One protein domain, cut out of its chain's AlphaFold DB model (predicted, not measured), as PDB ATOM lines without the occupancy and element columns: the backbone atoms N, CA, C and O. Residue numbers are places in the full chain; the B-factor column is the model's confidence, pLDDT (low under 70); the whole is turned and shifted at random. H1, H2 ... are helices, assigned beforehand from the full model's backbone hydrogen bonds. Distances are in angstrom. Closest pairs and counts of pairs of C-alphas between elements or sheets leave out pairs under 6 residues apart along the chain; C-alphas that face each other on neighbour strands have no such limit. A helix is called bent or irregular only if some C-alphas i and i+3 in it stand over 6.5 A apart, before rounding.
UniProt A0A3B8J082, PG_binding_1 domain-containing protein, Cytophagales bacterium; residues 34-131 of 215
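This is residues 34 to 131 of the 215 residues of the protein "PG_binding_1 domain-containing protein" of Cytophagales bacterium (UniProt A0A3B8J082). A long helical hairpin, H1 and H2, makes a rod, and short H3 folds back at the end where H2 finishes. The 98 printed residues include three named helices, H1, H2, H3 in order; the class is all helix. The whole is loose, radius of gyration of the C-alphas 16.4 A, spans 48 by 23 by 20 A.

Residues 34 to 47 hold no named element. H1, residues 48 to 72, begins with C-alpha 48 at (125.772, 139.340, 106.749) and is 34.8 A long. H2, residues 84 to 115, 44.8 A long, is irregular: C-alphas 89 and 92 are 7.2 A apart. H3, residues 120 to 128, 12.0 A long, ends with C-alpha 128 at (138.959, 132.077, 109.604).

H1 and H2 touch, closest C-alphas Tyr 54 and Ala 100, 5.3 A, opposite ways at a shallow tilt of 27 degrees. H2 and H3 are close but not clearly touching, closest C-alphas Ser 110 and Ile 123, 6.6 A. H1 and H3 are apart. Every O i to N i+4 pair is within hydrogen-bond range in H3, 20 of 21 in H1, 26 of 28 in H2.

The farthest C-alphas, Glu 85 and Gly 117, are 48.9 A apart. The printed part has no cut; the link H1 to H2 is long. Residue 80 is under pLDDT 70.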
ATOM      1  N   ASP A  34     106.869 126.262 114.134       72.69
ATOM      2  CA  ASP A  34     107.783 127.381 113.955       72.69
ATOM      3  C   ASP A  34     109.095 127.103 114.696       72.69
ATOM      4  O   ASP A  34     109.101 126.675 115.854       72.69
ATOM      5  N   TYR A  35     110.212 127.317 114.002       77.62
ATOM      6  CA  TYR A  35     111.527 127.236 114.613       77.62
ATOM      7  C   TYR A  35     111.745 128.507 115.449       77.62
ATOM      8  O   TYR A  35     111.687 129.607 114.890       77.62
ATOM      9  N   PRO A  36     111.940 128.400 116.776       79.19
ATOM     10  CA  PRO A  36     112.076 129.573 117.623       79.19
ATOM     11  C   PRO A  36     113.407 130.273 117.344       79.19
ATOM     12  O   PRO A  36     114.463 129.649 117.404       79.19
ATOM     13  N   MET A  37     113.357 131.577 117.079       78.62
ATOM     14  CA  MET A  37     114.563 132.403 117.039       78.62
ATOM     15  C   MET A  37     115.052 132.676 118.463       78.62
ATOM     16  O   MET A  37     114.250 132.904 119.368       78.62
ATOM     17  N   ALA A  38     116.369 132.658 118.662       81.31
ATOM     18  CA  ALA A  38     116.967 133.013 119.944       81.31
ATOM     19  C   ALA A  38     117.020 134.542 120.144       81.31
ATOM     20  O   ALA A  38     117.320 135.285 119.212       81.31
ATOM     21  N   ASP A  39     116.809 135.007 121.378       76.31
ATOM     22  CA  ASP A  39     116.758 136.446 121.701       76.31
ATOM     23  C   ASP A  39     118.142 137.130 121.723       76.31
ATOM     24  O   ASP A  39     118.248 138.351 121.619       76.31
ATOM     25  N   SER A  40     119.227 136.361 121.858       84.38
ATOM     26  CA  SER A  40     120.588 136.865 122.109       84.38
ATOM     27  C   SER A  40     121.538 136.661 120.921       84.38
ATOM     28  O   SER A  40     122.659 136.175 121.085       84.38
ATOM     29  N   LEU A  41     121.081 136.983 119.710       92.25
ATOM     30  CA  LEU A  41     121.857 136.807 118.479       92.25
ATOM     31  C   LEU A  41     122.606 138.075 118.079       92.25
ATOM     32  O   LEU A  41     122.147 139.200 118.294       92.25
ATOM     33  N   ASP A  42     123.771 137.905 117.465       96.00
ATOM     34  CA  ASP A  42     124.478 138.987 116.792       96.00
ATOM     35  C   ASP A  42     123.967 139.197 115.361       96.00
ATOM     36  O   ASP A  42     124.442 138.578 114.417       96.00
ATOM     37  N   LEU A  43     123.007 140.106 115.184       94.50
ATOM     38  CA  LEU A  43     122.484 140.457 113.856       94.50
ATOM     39  C   LEU A  43     123.447 141.324 113.024       94.50
ATOM     40  O   LEU A  43     123.209 141.525 111.837       94.50
ATOM     41  N   TYR A  44     124.529 141.829 113.626       95.25
ATOM     42  CA  TYR A  44     125.570 142.616 112.954       95.25
ATOM     43  C   TYR A  44     126.865 141.816 112.795       95.25
ATOM     44  O   TYR A  44     127.964 142.381 112.819       95.25
ATOM     45  N   TYR A  45     126.734 140.497 112.704       97.31
ATOM     46  CA  TYR A  45     127.830 139.567 112.497       97.31
ATOM     47  C   TYR A  45     128.665 139.930 111.264       97.31
ATOM     48  O   TYR A  45     128.159 140.536 110.318       97.31
ATOM     49  N   TYR A  46     129.962 139.599 111.280       97.31
ATOM     50  CA  TYR A  46     130.890 140.054 110.240       97.31
ATOM     51  C   TYR A  46     130.499 139.563 108.840       97.31
ATOM     52  O   TYR A  46     130.768 140.262 107.862       97.31
ATOM     53  N   ASN A  47     129.850 138.397 108.755       97.56
ATOM     54  CA  ASN A  47     129.273 137.874 107.528       97.56
ATOM     55  C   ASN A  47     127.741 138.081 107.517       97.56
ATOM     56  O   ASN A  47     127.014 137.298 108.133       97.56
ATOM     57  N   PRO A  48     127.215 139.103 106.815       96.75
ATOM     58  CA  PRO A  48     125.772 139.340 106.749       96.75
ATOM     59  C   PRO A  48     125.007 138.240 105.993       96.75
ATOM     60  O   PRO A  48     123.814 138.063 106.239       96.75
ATOM     61  N   GLU A  49     125.668 137.483 105.109       97.62
ATOM     62  CA  GLU A  49     125.045 136.365 104.390       97.62
ATOM     63  C   GLU A  49     124.667 135.236 105.356       97.62
ATOM     64  O   GLU A  49     123.541 134.745 105.313       97.62
ATOM     65  N   ASP A  50     125.544 134.901 106.308       97.12
ATOM     66  CA  ASP A  50     125.277 133.898 107.350       97.12
ATOM     67  C   ASP A  50     124.047 134.269 108.199       97.12
ATOM     68  O   ASP A  50     123.221 133.411 108.526       97.12
ATOM     69  N   VAL A  51     123.877 135.561 108.515       96.12
ATOM     70  CA  VAL A  51     122.695 136.068 109.235       96.12
ATOM     71  C   VAL A  51     121.438 135.870 108.392       96.12
ATOM     72  O   VAL A  51     120.435 135.357 108.887       96.12
ATOM     73  N   GLN A  52     121.486 136.244 107.112       95.81
ATOM     74  CA  GLN A  52     120.353 136.085 106.205       95.81
ATOM     75  C   GLN A  52     119.966 134.611 106.035       95.81
ATOM     76  O   GLN A  52     118.781 134.281 106.108       95.81
ATOM     77  N   ILE A  53     120.950 133.723 105.860       96.69
ATOM     78  CA  ILE A  53     120.727 132.278 105.743       96.69
ATOM     79  C   ILE A  53     120.063 131.741 107.012       96.69
ATOM     80  O   ILE A  53     119.103 130.980 106.908       96.69
ATOM     81  N   TYR A  54     120.509 132.147 108.206       95.38
ATOM     82  CA  TYR A  54     119.887 131.714 109.460       95.38
ATOM     83  C   TYR A  54     118.419 132.153 109.561       95.38
ATOM     84  O   TYR A  54     117.541 131.327 109.828       95.38
ATOM     85  N   LEU A  55     118.134 133.433 109.301       91.75
ATOM     86  CA  LEU A  55     116.773 133.977 109.360       91.75
ATOM     87  C   LEU A  55     115.841 133.285 108.353       91.75
ATOM     88  O   LEU A  55     114.703 132.934 108.686       91.75
ATOM     89  N   GLN A  56     116.338 133.032 107.140       93.50
ATOM     90  CA  GLN A  56     115.607 132.288 106.119       93.50
ATOM     91  C   GLN A  56     115.363 130.840 106.561       93.50
ATOM     92  O   GLN A  56     114.233 130.357 106.495       93.50
ATOM     93  N   SER A  57     116.385 130.178 107.111       92.88
ATOM     94  CA  SER A  57     116.290 128.798 107.595       92.88
ATOM     95  C   SER A  57     115.221 128.641 108.675       92.88
ATOM     96  O   SER A  57     114.462 127.675 108.638       92.88
ATOM     97  N   CYS A  58     115.091 129.599 109.599       87.69
ATOM     98  CA  CYS A  58     114.045 129.578 110.629       87.69
ATOM     99  C   CYS A  58     112.634 129.559 110.014       87.69
ATOM    100  O   CYS A  58     111.750 128.827 110.466       87.69
ATOM    101  N   THR A  59     112.439 130.341 108.950       88.00
ATOM    102  CA  THR A  59     111.169 130.416 108.220       88.00
ATOM    103  C   THR A  59     110.897 129.117 107.460       88.00
ATOM    104  O   THR A  59     109.814 128.531 107.578       88.00
ATOM    105  N   ASP A  60     111.894 128.639 106.719       92.00
ATOM    106  CA  ASP A  60     111.792 127.466 105.853       92.00
ATOM    107  C   ASP A  60     111.616 126.171 106.652       92.00
ATOM    108  O   ASP A  60     110.846 125.300 106.246       92.00
ATOM    109  N   LEU A  61     112.237 126.059 107.831       91.62
ATOM    110  CA  LEU A  61     112.037 124.932 108.742       91.62
ATOM    111  C   LEU A  61     110.573 124.793 109.149       91.62
ATOM    112  O   LEU A  61     110.012 123.698 109.064       91.62
ATOM    113  N   GLY A  62     109.933 125.899 109.533       88.69
ATOM    114  CA  GLY A  62     108.516 125.887 109.884       88.69
ATOM    115  C   GLY A  62     107.629 125.497 108.703       88.69
ATOM    116  O   GLY A  62     106.701 124.696 108.855       88.69
ATOM    117  N   GLN A  63     107.922 126.020 107.507       89.00
ATOM    118  CA  GLN A  63     107.183 125.680 106.288       89.00
ATOM    119  C   GLN A  63     107.337 124.204 105.919       89.00
ATOM    120  O   GLN A  63     106.337 123.518 105.698       89.00
ATOM    121  N   LEU A  64     108.569 123.701 105.905       91.75
ATOM    122  CA  LEU A  64     108.873 122.328 105.535       91.75
ATOM    123  C   LEU A  64     108.298 121.336 106.545       91.75
ATOM    124  O   LEU A  64     107.725 120.324 106.146       91.75
ATOM    125  N   ALA A  65     108.360 121.641 107.841       90.44
ATOM    126  CA  ALA A  65     107.727 120.817 108.863       90.44
ATOM    127  C   ALA A  65     106.206 120.714 108.662       90.44
ATOM    128  O   ALA A  65     105.647 119.617 108.696       90.44
ATOM    129  N   ARG A  66     105.531 121.843 108.390       87.00
ATOM    130  CA  ARG A  66     104.091 121.860 108.080       87.00
ATOM    131  C   ARG A  66     103.763 121.098 106.797       87.00
ATOM    132  O   ARG A  66     102.762 120.383 106.768       87.00
ATOM    133  N   PHE A  67     104.586 121.231 105.762       88.94
ATOM    134  CA  PHE A  67     104.422 120.516 104.497       88.94
ATOM    135  C   PHE A  67     104.560 119.001 104.685       88.94
ATOM    136  O   PHE A  67     103.650 118.253 104.337       88.94
ATOM    137  N   LEU A  68     105.642 118.546 105.323       89.75
ATOM    138  CA  LEU A  68     105.899 117.128 105.592       89.75
ATOM    139  C   LEU A  68     104.782 116.485 106.420       89.75
ATOM    140  O   LEU A  68     104.363 115.355 106.157       89.75
ATOM    141  N   TRP A  69     104.242 117.236 107.372       85.50
ATOM    142  CA  TRP A  69     103.081 116.823 108.139       85.50
ATOM    143  C   TRP A  69     101.798 116.717 107.303       85.50
ATOM    144  O   TRP A  69     101.059 115.727 107.382       85.50
ATOM    145  N   THR A  70     101.511 117.752 106.515       84.44
ATOM    146  CA  THR A  70     100.242 117.899 105.789       84.44
ATOM    147  C   THR A  70     100.158 116.966 104.586       84.44
ATOM    148  O   THR A  70      99.100 116.381 104.360       84.44
ATOM    149  N   GLU A  71     101.267 116.738 103.892       89.44
ATOM    150  CA  GLU A  71     101.296 115.890 102.698       89.44
ATOM    151  C   GLU A  71     101.665 114.443 103.021       89.44
ATOM    152  O   GLU A  71     101.028 113.510 102.538       89.44
ATOM    153  N   TYR A  72     102.655 114.234 103.889       87.69
ATOM    154  CA  TYR A  72     103.228 112.903 104.110       87.69
ATOM    155  C   TYR A  72     102.965 112.325 105.500       87.69
ATOM    156  O   TYR A  72     103.328 111.178 105.746       87.69
ATOM    157  N   ARG A  73     102.321 113.078 106.405       85.56
ATOM    158  CA  ARG A  73     102.093 112.682 107.813       85.56
ATOM    159  C   ARG A  73     103.394 112.351 108.558       85.56
ATOM    160  O   ARG A  73     103.365 111.579 109.517       85.56
ATOM    161  N   VAL A  74     104.505 112.951 108.127       86.56
ATOM    162  CA  VAL A  74     105.830 112.791 108.736       86.56
ATOM    163  C   VAL A  74     105.980 113.793 109.874       86.56
ATOM    164  O   VAL A  74     105.873 115.001 109.659       86.56
ATOM    165  N   ASP A  75     106.244 113.297 111.085       84.88
ATOM    166  CA  ASP A  75     106.547 114.145 112.240       84.88
ATOM    167  C   ASP A  75     108.054 114.340 112.402       84.88
ATOM    168  O   ASP A  75     108.769 113.485 112.929       84.88
ATOM    169  N   VAL A  76     108.541 115.507 111.991       84.62
ATOM    170  CA  VAL A  76     109.962 115.849 112.098       84.62
ATOM    171  C   VAL A  76     110.444 116.046 113.539       84.62
ATOM    172  O   VAL A  76     111.646 116.109 113.761       84.62
ATOM    173  N   ARG A  77     109.564 116.121 114.548       76.81
ATOM    174  CA  ARG A  77     109.991 116.288 115.954       76.81
ATOM    175  C   ARG A  77     110.177 114.979 116.705       76.81
ATOM    176  O   ARG A  77     110.824 114.966 117.749       76.81
ATOM    177  N   PHE A  78     109.632 113.883 116.183       74.75
ATOM    178  CA  PHE A  78     109.716 112.559 116.797       74.75
ATOM    179  C   PHE A  78     110.327 111.544 115.818       74.75
ATOM    180  O   PHE A  78     109.673 110.570 115.442       74.75
ATOM    181  N   PRO A  79     111.608 111.718 115.434       71.31
ATOM    182  CA  PRO A  79     112.260 110.894 114.410       71.31
ATOM    183  C   PRO A  79     112.362 109.408 114.784       71.31
ATOM    184  O   PRO A  79     112.523 108.560 113.916       71.31
ATOM    185  N   GLN A  80     112.229 109.064 116.068       69.00
ATOM    186  CA  GLN A  80     112.267 107.681 116.563       69.00
ATOM    187  C   GLN A  80     111.083 106.829 116.079       69.00
ATOM    188  O   GLN A  80     111.150 105.605 116.130       69.00
ATOM    189  N   GLN A  81     109.995 107.463 115.633       70.12
ATOM    190  CA  GLN A  81     108.810 106.786 115.096       70.12
ATOM    191  C   GLN A  81     108.798 106.761 113.560       70.12
ATOM    192  O   GLN A  81     107.873 106.204 112.972       70.12
ATOM    193  N   ALA A  82     109.800 107.373 112.921       77.81
ATOM    194  CA  ALA A  82     109.883 107.510 111.477       77.81
ATOM    195  C   ALA A  82     110.356 106.204 110.830       77.81
ATOM    196  O   ALA A  82     111.360 105.614 111.235       77.81
ATOM    197  N   THR A  83     109.645 105.771 109.790       87.62
ATOM    198  CA  THR A  83     110.126 104.715 108.894       87.62
ATOM    199  C   THR A  83     111.303 105.218 108.046       87.62
ATOM    200  O   THR A  83     111.560 106.419 107.986       87.62
ATOM    201  N   LEU A  84     112.013 104.324 107.344       88.44
ATOM    202  CA  LEU A  84     113.065 104.733 106.397       88.44
ATOM    203  C   LEU A  84     112.530 105.697 105.322       88.44
ATOM    204  O   LEU A  84     113.201 106.656 104.961       88.44
ATOM    205  N   GLU A  85     111.302 105.479 104.849       88.88
ATOM    206  CA  GLU A  85     110.654 106.365 103.878       88.88
ATOM    207  C   GLU A  85     110.380 107.757 104.471       88.88
ATOM    208  O   GLU A  85     110.596 108.775 103.812       88.88
ATOM    209  N   ASP A  86     109.948 107.815 105.732       87.06
ATOM    210  CA  ASP A  86     109.718 109.078 106.439       87.06
ATOM    211  C   ASP A  86     111.028 109.833 106.689       87.06
ATOM    212  O   ASP A  86     111.068 111.060 106.580       87.06
ATOM    213  N   GLN A  87     112.112 109.111 106.985       87.88
ATOM    214  CA  GLN A  87     113.445 109.690 107.147       87.88
ATOM    215  C   GLN A  87     113.955 110.300 105.842       87.88
ATOM    216  O   GLN A  87     114.442 111.431 105.857       87.88
ATOM    217  N   GLU A  88     113.788 109.609 104.712       89.56
ATOM    218  CA  GLU A  88     114.168 110.149 103.405       89.56
ATOM    219  C   GLU A  88     113.369 111.414 103.062       89.56
ATOM    220  O   GLU A  88     113.948 112.409 102.623       89.56
ATOM    221  N   LYS A  89     112.063 111.444 103.356       90.00
ATOM    222  CA  LYS A  89     111.233 112.652 103.184       90.00
ATOM    223  C   LYS A  89     111.679 113.799 104.098       90.00
ATOM    224  O   LYS A  89     111.718 114.950 103.670       90.00
ATOM    225  N   ALA A  90     112.047 113.502 105.345       91.56
ATOM    226  CA  ALA A  90     112.495 114.493 106.327       91.56
ATOM    227  C   ALA A  90     113.961 114.929 106.161       91.56
ATOM    228  O   ALA A  90     114.413 115.838 106.859       91.56
ATOM    229  N   LYS A  91     114.726 114.313 105.258       92.44
ATOM    230  CA  LYS A  91     116.163 114.568 105.099       92.44
ATOM    231  C   LYS A  91     116.488 116.040 104.850       92.44
ATOM    232  O   LYS A  91     117.391 116.581 105.485       92.44
ATOM    233  N   ALA A  92     115.729 116.697 103.971       92.69
ATOM    234  CA  ALA A  92     115.902 118.120 103.677       92.69
ATOM    235  C   ALA A  92     115.656 118.999 104.915       92.69
ATOM    236  O   ALA A  92     116.396 119.950 105.153       92.69
ATOM    237  N   TYR A  93     114.672 118.632 105.744       93.25
ATOM    238  CA  TYR A  93     114.383 119.333 106.993       93.25
ATOM    239  C   TYR A  93     115.554 119.237 107.962       93.25
ATOM    240  O   TYR A  93     115.994 120.248 108.494       93.25
ATOM    241  N   TRP A  94     116.103 118.037 108.156       91.31
ATOM    242  CA  TRP A  94     117.222 117.849 109.078       91.31
ATOM    243  C   TRP A  94     118.516 118.499 108.595       91.31
ATOM    244  O   TRP A  94     119.262 119.035 109.412       91.31
ATOM    245  N   ALA A  95     118.770 118.502 107.285       94.25
ATOM    246  CA  ALA A  95     119.896 119.235 106.714       94.25
ATOM    247  C   ALA A  95     119.791 120.738 107.026       94.25
ATOM    248  O   ALA A  95     120.736 121.323 107.557       94.25
ATOM    249  N   LEU A  96     118.618 121.328 106.784       95.12
ATOM    250  CA  LEU A  96     118.347 122.731 107.084       95.12
ATOM    251  C   LEU A  96     118.405 123.027 108.592       95.12
ATOM    252  O   LEU A  96     118.953 124.043 109.005       95.12
ATOM    253  N   PHE A  97     117.895 122.119 109.428       93.38
ATOM    254  CA  PHE A  97     117.893 122.269 110.886       93.38
ATOM    255  C   PHE A  97     119.318 122.314 111.435       93.38
ATOM    256  O   PHE A  97     119.651 123.177 112.242       93.38
ATOM    257  N   ASN A  98     120.180 121.414 110.961       93.56
ATOM    258  CA  ASN A  98     121.578 121.375 111.372       93.56
ATOM    259  C   ASN A  98     122.340 122.624 110.908       93.56
ATOM    260  O   ASN A  98     123.158 123.147 111.665       93.56
ATOM    261  N   GLN A  99     122.047 123.133 109.707       95.25
ATOM    262  CA  GLN A  99     122.609 124.396 109.225       95.25
ATOM    263  C   GLN A  99     122.162 125.579 110.095       95.25
ATOM    264  O   GLN A  99     123.003 126.367 110.525       95.25
ATOM    265  N   ALA A 100     120.866 125.674 110.406       94.62
ATOM    266  CA  ALA A 100     120.328 126.724 111.268       94.62
ATOM    267  C   ALA A 100     120.965 126.690 112.663       94.62
ATOM    268  O   ALA A 100     121.417 127.720 113.150       94.62
ATOM    269  N   GLN A 101     121.083 125.507 113.269       94.12
ATOM    270  CA  GLN A 101     121.719 125.319 114.578       94.12
ATOM    271  C   GLN A 101     123.199 125.715 114.576       94.12
ATOM    272  O   GLN A 101     123.679 126.334 115.527       94.12
ATOM    273  N   TYR A 102     123.925 125.373 113.511       95.50
ATOM    274  CA  TYR A 102     125.320 125.774 113.352       95.50
ATOM    275  C   TYR A 102     125.460 127.299 113.279       95.50
ATOM    276  O   TYR A 102     126.245 127.880 114.027       95.50
ATOM    277  N   LEU A 103     124.659 127.958 112.436       96.31
ATOM    278  CA  LEU A 103     124.669 129.415 112.316       96.31
ATOM    279  C   LEU A 103     124.232 130.090 113.620       96.31
ATOM    280  O   LEU A 103     124.877 131.033 114.062       96.31
ATOM    281  N   GLU A 104     123.206 129.573 114.295       95.44
ATOM    282  CA  GLU A 104     122.766 130.086 115.593       95.44
ATOM    283  C   GLU A 104     123.902 130.083 116.619       95.44
ATOM    284  O   GLU A 104     124.108 131.072 117.327       95.44
ATOM    285  N   ALA A 105     124.665 128.988 116.682       95.25
ATOM    286  CA  ALA A 105     125.819 128.880 117.563       95.25
ATOM    287  C   ALA A 105     126.890 129.927 117.220       95.25
ATOM    288  O   ALA A 105     127.381 130.597 118.131       95.25
ATOM    289  N   LYS A 106     127.196 130.129 115.929       95.81
ATOM    290  CA  LYS A 106     128.120 131.184 115.477       95.81
ATOM    291  C   LYS A 106     127.650 132.575 115.906       95.81
ATOM    292  O   LYS A 106     128.407 133.323 116.518       95.81
ATOM    293  N   LEU A 107     126.384 132.910 115.659       96.88
ATOM    294  CA  LEU A 107     125.821 134.224 115.989       96.88
ATOM    295  C   LEU A 107     125.773 134.477 117.504       96.88
ATOM    296  O   LEU A 107     126.017 135.601 117.947       96.88
ATOM    297  N   LYS A 108     125.495 133.448 118.315       96.44
ATOM    298  CA  LYS A 108     125.578 133.539 119.784       96.44
ATOM    299  C   LYS A 108     127.015 133.725 120.257       96.44
ATOM    300  O   LYS A 108     127.266 134.570 121.111       96.44
ATOM    301  N   GLN A 109     127.962 132.970 119.705       95.56
ATOM    302  CA  GLN A 109     129.371 133.089 120.075       95.56
ATOM    303  C   GLN A 109     129.938 134.463 119.697       95.56
ATOM    304  O   GLN A 109     130.624 135.090 120.502       95.56
ATOM    305  N   SER A 110     129.580 134.969 118.516       97.19
ATOM    306  CA  SER A 110     129.918 136.324 118.086       97.19
ATOM    307  C   SER A 110     129.398 137.378 119.061       97.19
ATOM    308  O   SER A 110     130.145 138.269 119.458       97.19
ATOM    309  N   ARG A 111     128.141 137.254 119.521       96.50
ATOM    310  CA  ARG A 111     127.578 138.148 120.546       96.50
ATOM    311  C   ARG A 111     128.443 138.161 121.806       96.50
ATOM    312  O   ARG A 111     128.813 139.237 122.258       96.50
ATOM    313  N   VAL A 112     128.811 136.984 122.312       95.75
ATOM    314  CA  VAL A 112     129.666 136.842 123.503       95.75
ATOM    315  C   VAL A 112     131.021 137.526 123.307       95.75
ATOM    316  O   VAL A 112     131.480 138.235 124.198       95.75
ATOM    317  N   TRP A 113     131.663 137.358 122.148       95.88
ATOM    318  CA  TRP A 113     132.928 138.038 121.856       95.88
ATOM    319  C   TRP A 113     132.760 139.559 121.742       95.88
ATOM    320  O   TRP A 113     133.581 140.308 122.269       95.88
ATOM    321  N   LYS A 114     131.671 140.049 121.145       96.00
ATOM    322  CA  LYS A 114     131.384 141.494 121.117       96.00
ATOM    323  C   LYS A 114     131.168 142.078 122.504       96.00
ATOM    324  O   LYS A 114     131.650 143.174 122.778       96.00
ATOM    325  N   ASP A 115     130.510 141.334 123.385       95.38
ATOM    326  CA  ASP A 115     130.326 141.732 124.782       95.38
ATOM    327  C   ASP A 115     131.670 141.790 125.541       95.38
ATOM    328  O   ASP A 115     131.805 142.536 126.508       95.38
ATOM    329  N   GLN A 116     132.691 141.059 125.071       94.31
ATOM    330  CA  GLN A 116     134.079 141.122 125.554       94.31
ATOM    331  C   GLN A 116     134.916 142.231 124.886       94.31
ATOM    332  O   GLN A 116     136.078 142.413 125.242       94.31
ATOM    333  N   GLY A 117     134.345 142.990 123.944       94.69
ATOM    334  CA  GLY A 117     135.008 144.103 123.258       94.69
ATOM    335  C   GLY A 117     135.621 143.764 121.896       94.69
ATOM    336  O   GLY A 117     136.168 144.660 121.252       94.69
ATOM    337  N   PHE A 118     135.508 142.519 121.423       96.31
ATOM    338  CA  PHE A 118     135.963 142.141 120.082       96.31
ATOM    339  C   PHE A 118     135.046 142.730 119.003       96.31
ATOM    340  O   PHE A 118     133.820 142.738 119.128       96.31
ATOM    341  N   ASN A 119     135.626 143.213 117.910       96.94
ATOM    342  CA  ASN A 119     134.877 143.759 116.778       96.94
ATOM    343  C   ASN A 119     134.720 142.726 115.640       96.94
ATOM    344  O   ASN A 119     135.231 141.611 115.701       96.94
ATOM    345  N   ASN A 120     134.024 143.092 114.558       97.56
ATOM    346  CA  ASN A 120     133.799 142.184 113.422       97.56
ATOM    347  C   ASN A 120     135.092 141.690 112.753       97.56
ATOM    348  O   ASN A 120     135.124 140.561 112.270       97.56
ATOM    349  N   SER A 121     136.144 142.512 112.708       97.06
ATOM    350  CA  SER A 121     137.433 142.078 112.159       97.06
ATOM    351  C   SER A 121     138.129 141.074 113.077       97.06
ATOM    352  O   SER A 121     138.659 140.088 112.578       97.06
ATOM    353  N   ASP A 122     138.037 141.254 114.396       97.06
ATOM    354  CA  ASP A 122     138.555 140.291 115.371       97.06
ATOM    355  C   ASP A 122     137.843 138.942 115.236       97.06
ATOM    356  O   ASP A 122     138.484 137.908 115.085       97.06
ATOM    357  N   ILE A 123     136.508 138.955 115.213       97.56
ATOM    358  CA  ILE A 123     135.676 137.746 115.119       97.56
ATOM    359  C   ILE A 123     135.976 136.971 113.837       97.56
ATOM    360  O   ILE A 123     136.128 135.752 113.870       97.56
ATOM    361  N   ARG A 124     136.138 137.680 112.715       97.06
ATOM    362  CA  ARG A 124     136.554 137.066 111.455       97.06
ATOM    363  C   ARG A 124     137.886 136.330 111.599       97.06
ATOM    364  O   ARG A 124     138.013 135.211 111.118       97.06
ATOM    365  N   ARG A 125     138.870 136.933 112.268       95.56
ATOM    366  CA  ARG A 125     140.186 136.315 112.485       95.56
ATOM    367  C   ARG A 125     140.116 135.120 113.436       95.56
ATOM    368  O   ARG A 125     140.774 134.117 113.179       95.56
ATOM    369  N   LEU A 126     139.295 135.182 114.489       95.19
ATOM    370  CA  LEU A 126     139.063 134.035 115.382       95.19
ATOM    371  C   LEU A 126     138.554 132.815 114.605       95.19
ATOM    372  O   LEU A 126     138.999 131.696 114.845       95.19
ATOM    373  N   GLU A 127     137.637 133.031 113.662       94.69
ATOM    374  CA  GLU A 127     136.992 131.943 112.928       94.69
ATOM    375  C   GLU A 127     137.757 131.477 111.682       94.69
ATOM    376  O   GLU A 127     137.854 130.274 111.446       94.69
ATOM    377  N   GLU A 128     138.293 132.399 110.877       94.88
ATOM    378  CA  GLU A 128     138.959 132.077 109.604       94.88
ATOM    379  C   GLU A 128     140.443 131.747 109.789       94.88
ATOM    380  O   GLU A 128     140.964 130.852 109.124       94.88
ATOM    381  N   GLU A 129     141.133 132.453 110.690       93.38
ATOM    382  CA  GLU A 129     142.566 132.246 110.950       93.38
ATOM    383  C   GLU A 129     142.804 131.266 112.108       93.38
ATOM    384  O   GLU A 129     143.926 130.793 112.296       93.38
ATOM    385  N   GLY A 130     141.761 130.942 112.882       90.75
ATOM    386  CA  GLY A 130     141.849 130.046 114.036       90.75
ATOM    387  C   GLY A 130     142.662 130.624 115.196       90.75
ATOM    388  O   GLY A 130     143.192 129.867 116.013       90.75
ATOM    389  N   LEU A 131     142.803 131.955 115.260       90.94
ATOM    390  CA  LEU A 131     143.471 132.624 116.374       90.94
ATOM    391  C   LEU A 131     142.641 132.492 117.651       90.94
ATOM    392  O   LEU A 131     141.412 132.460 117.617       90.94
TER     393      LEU A 131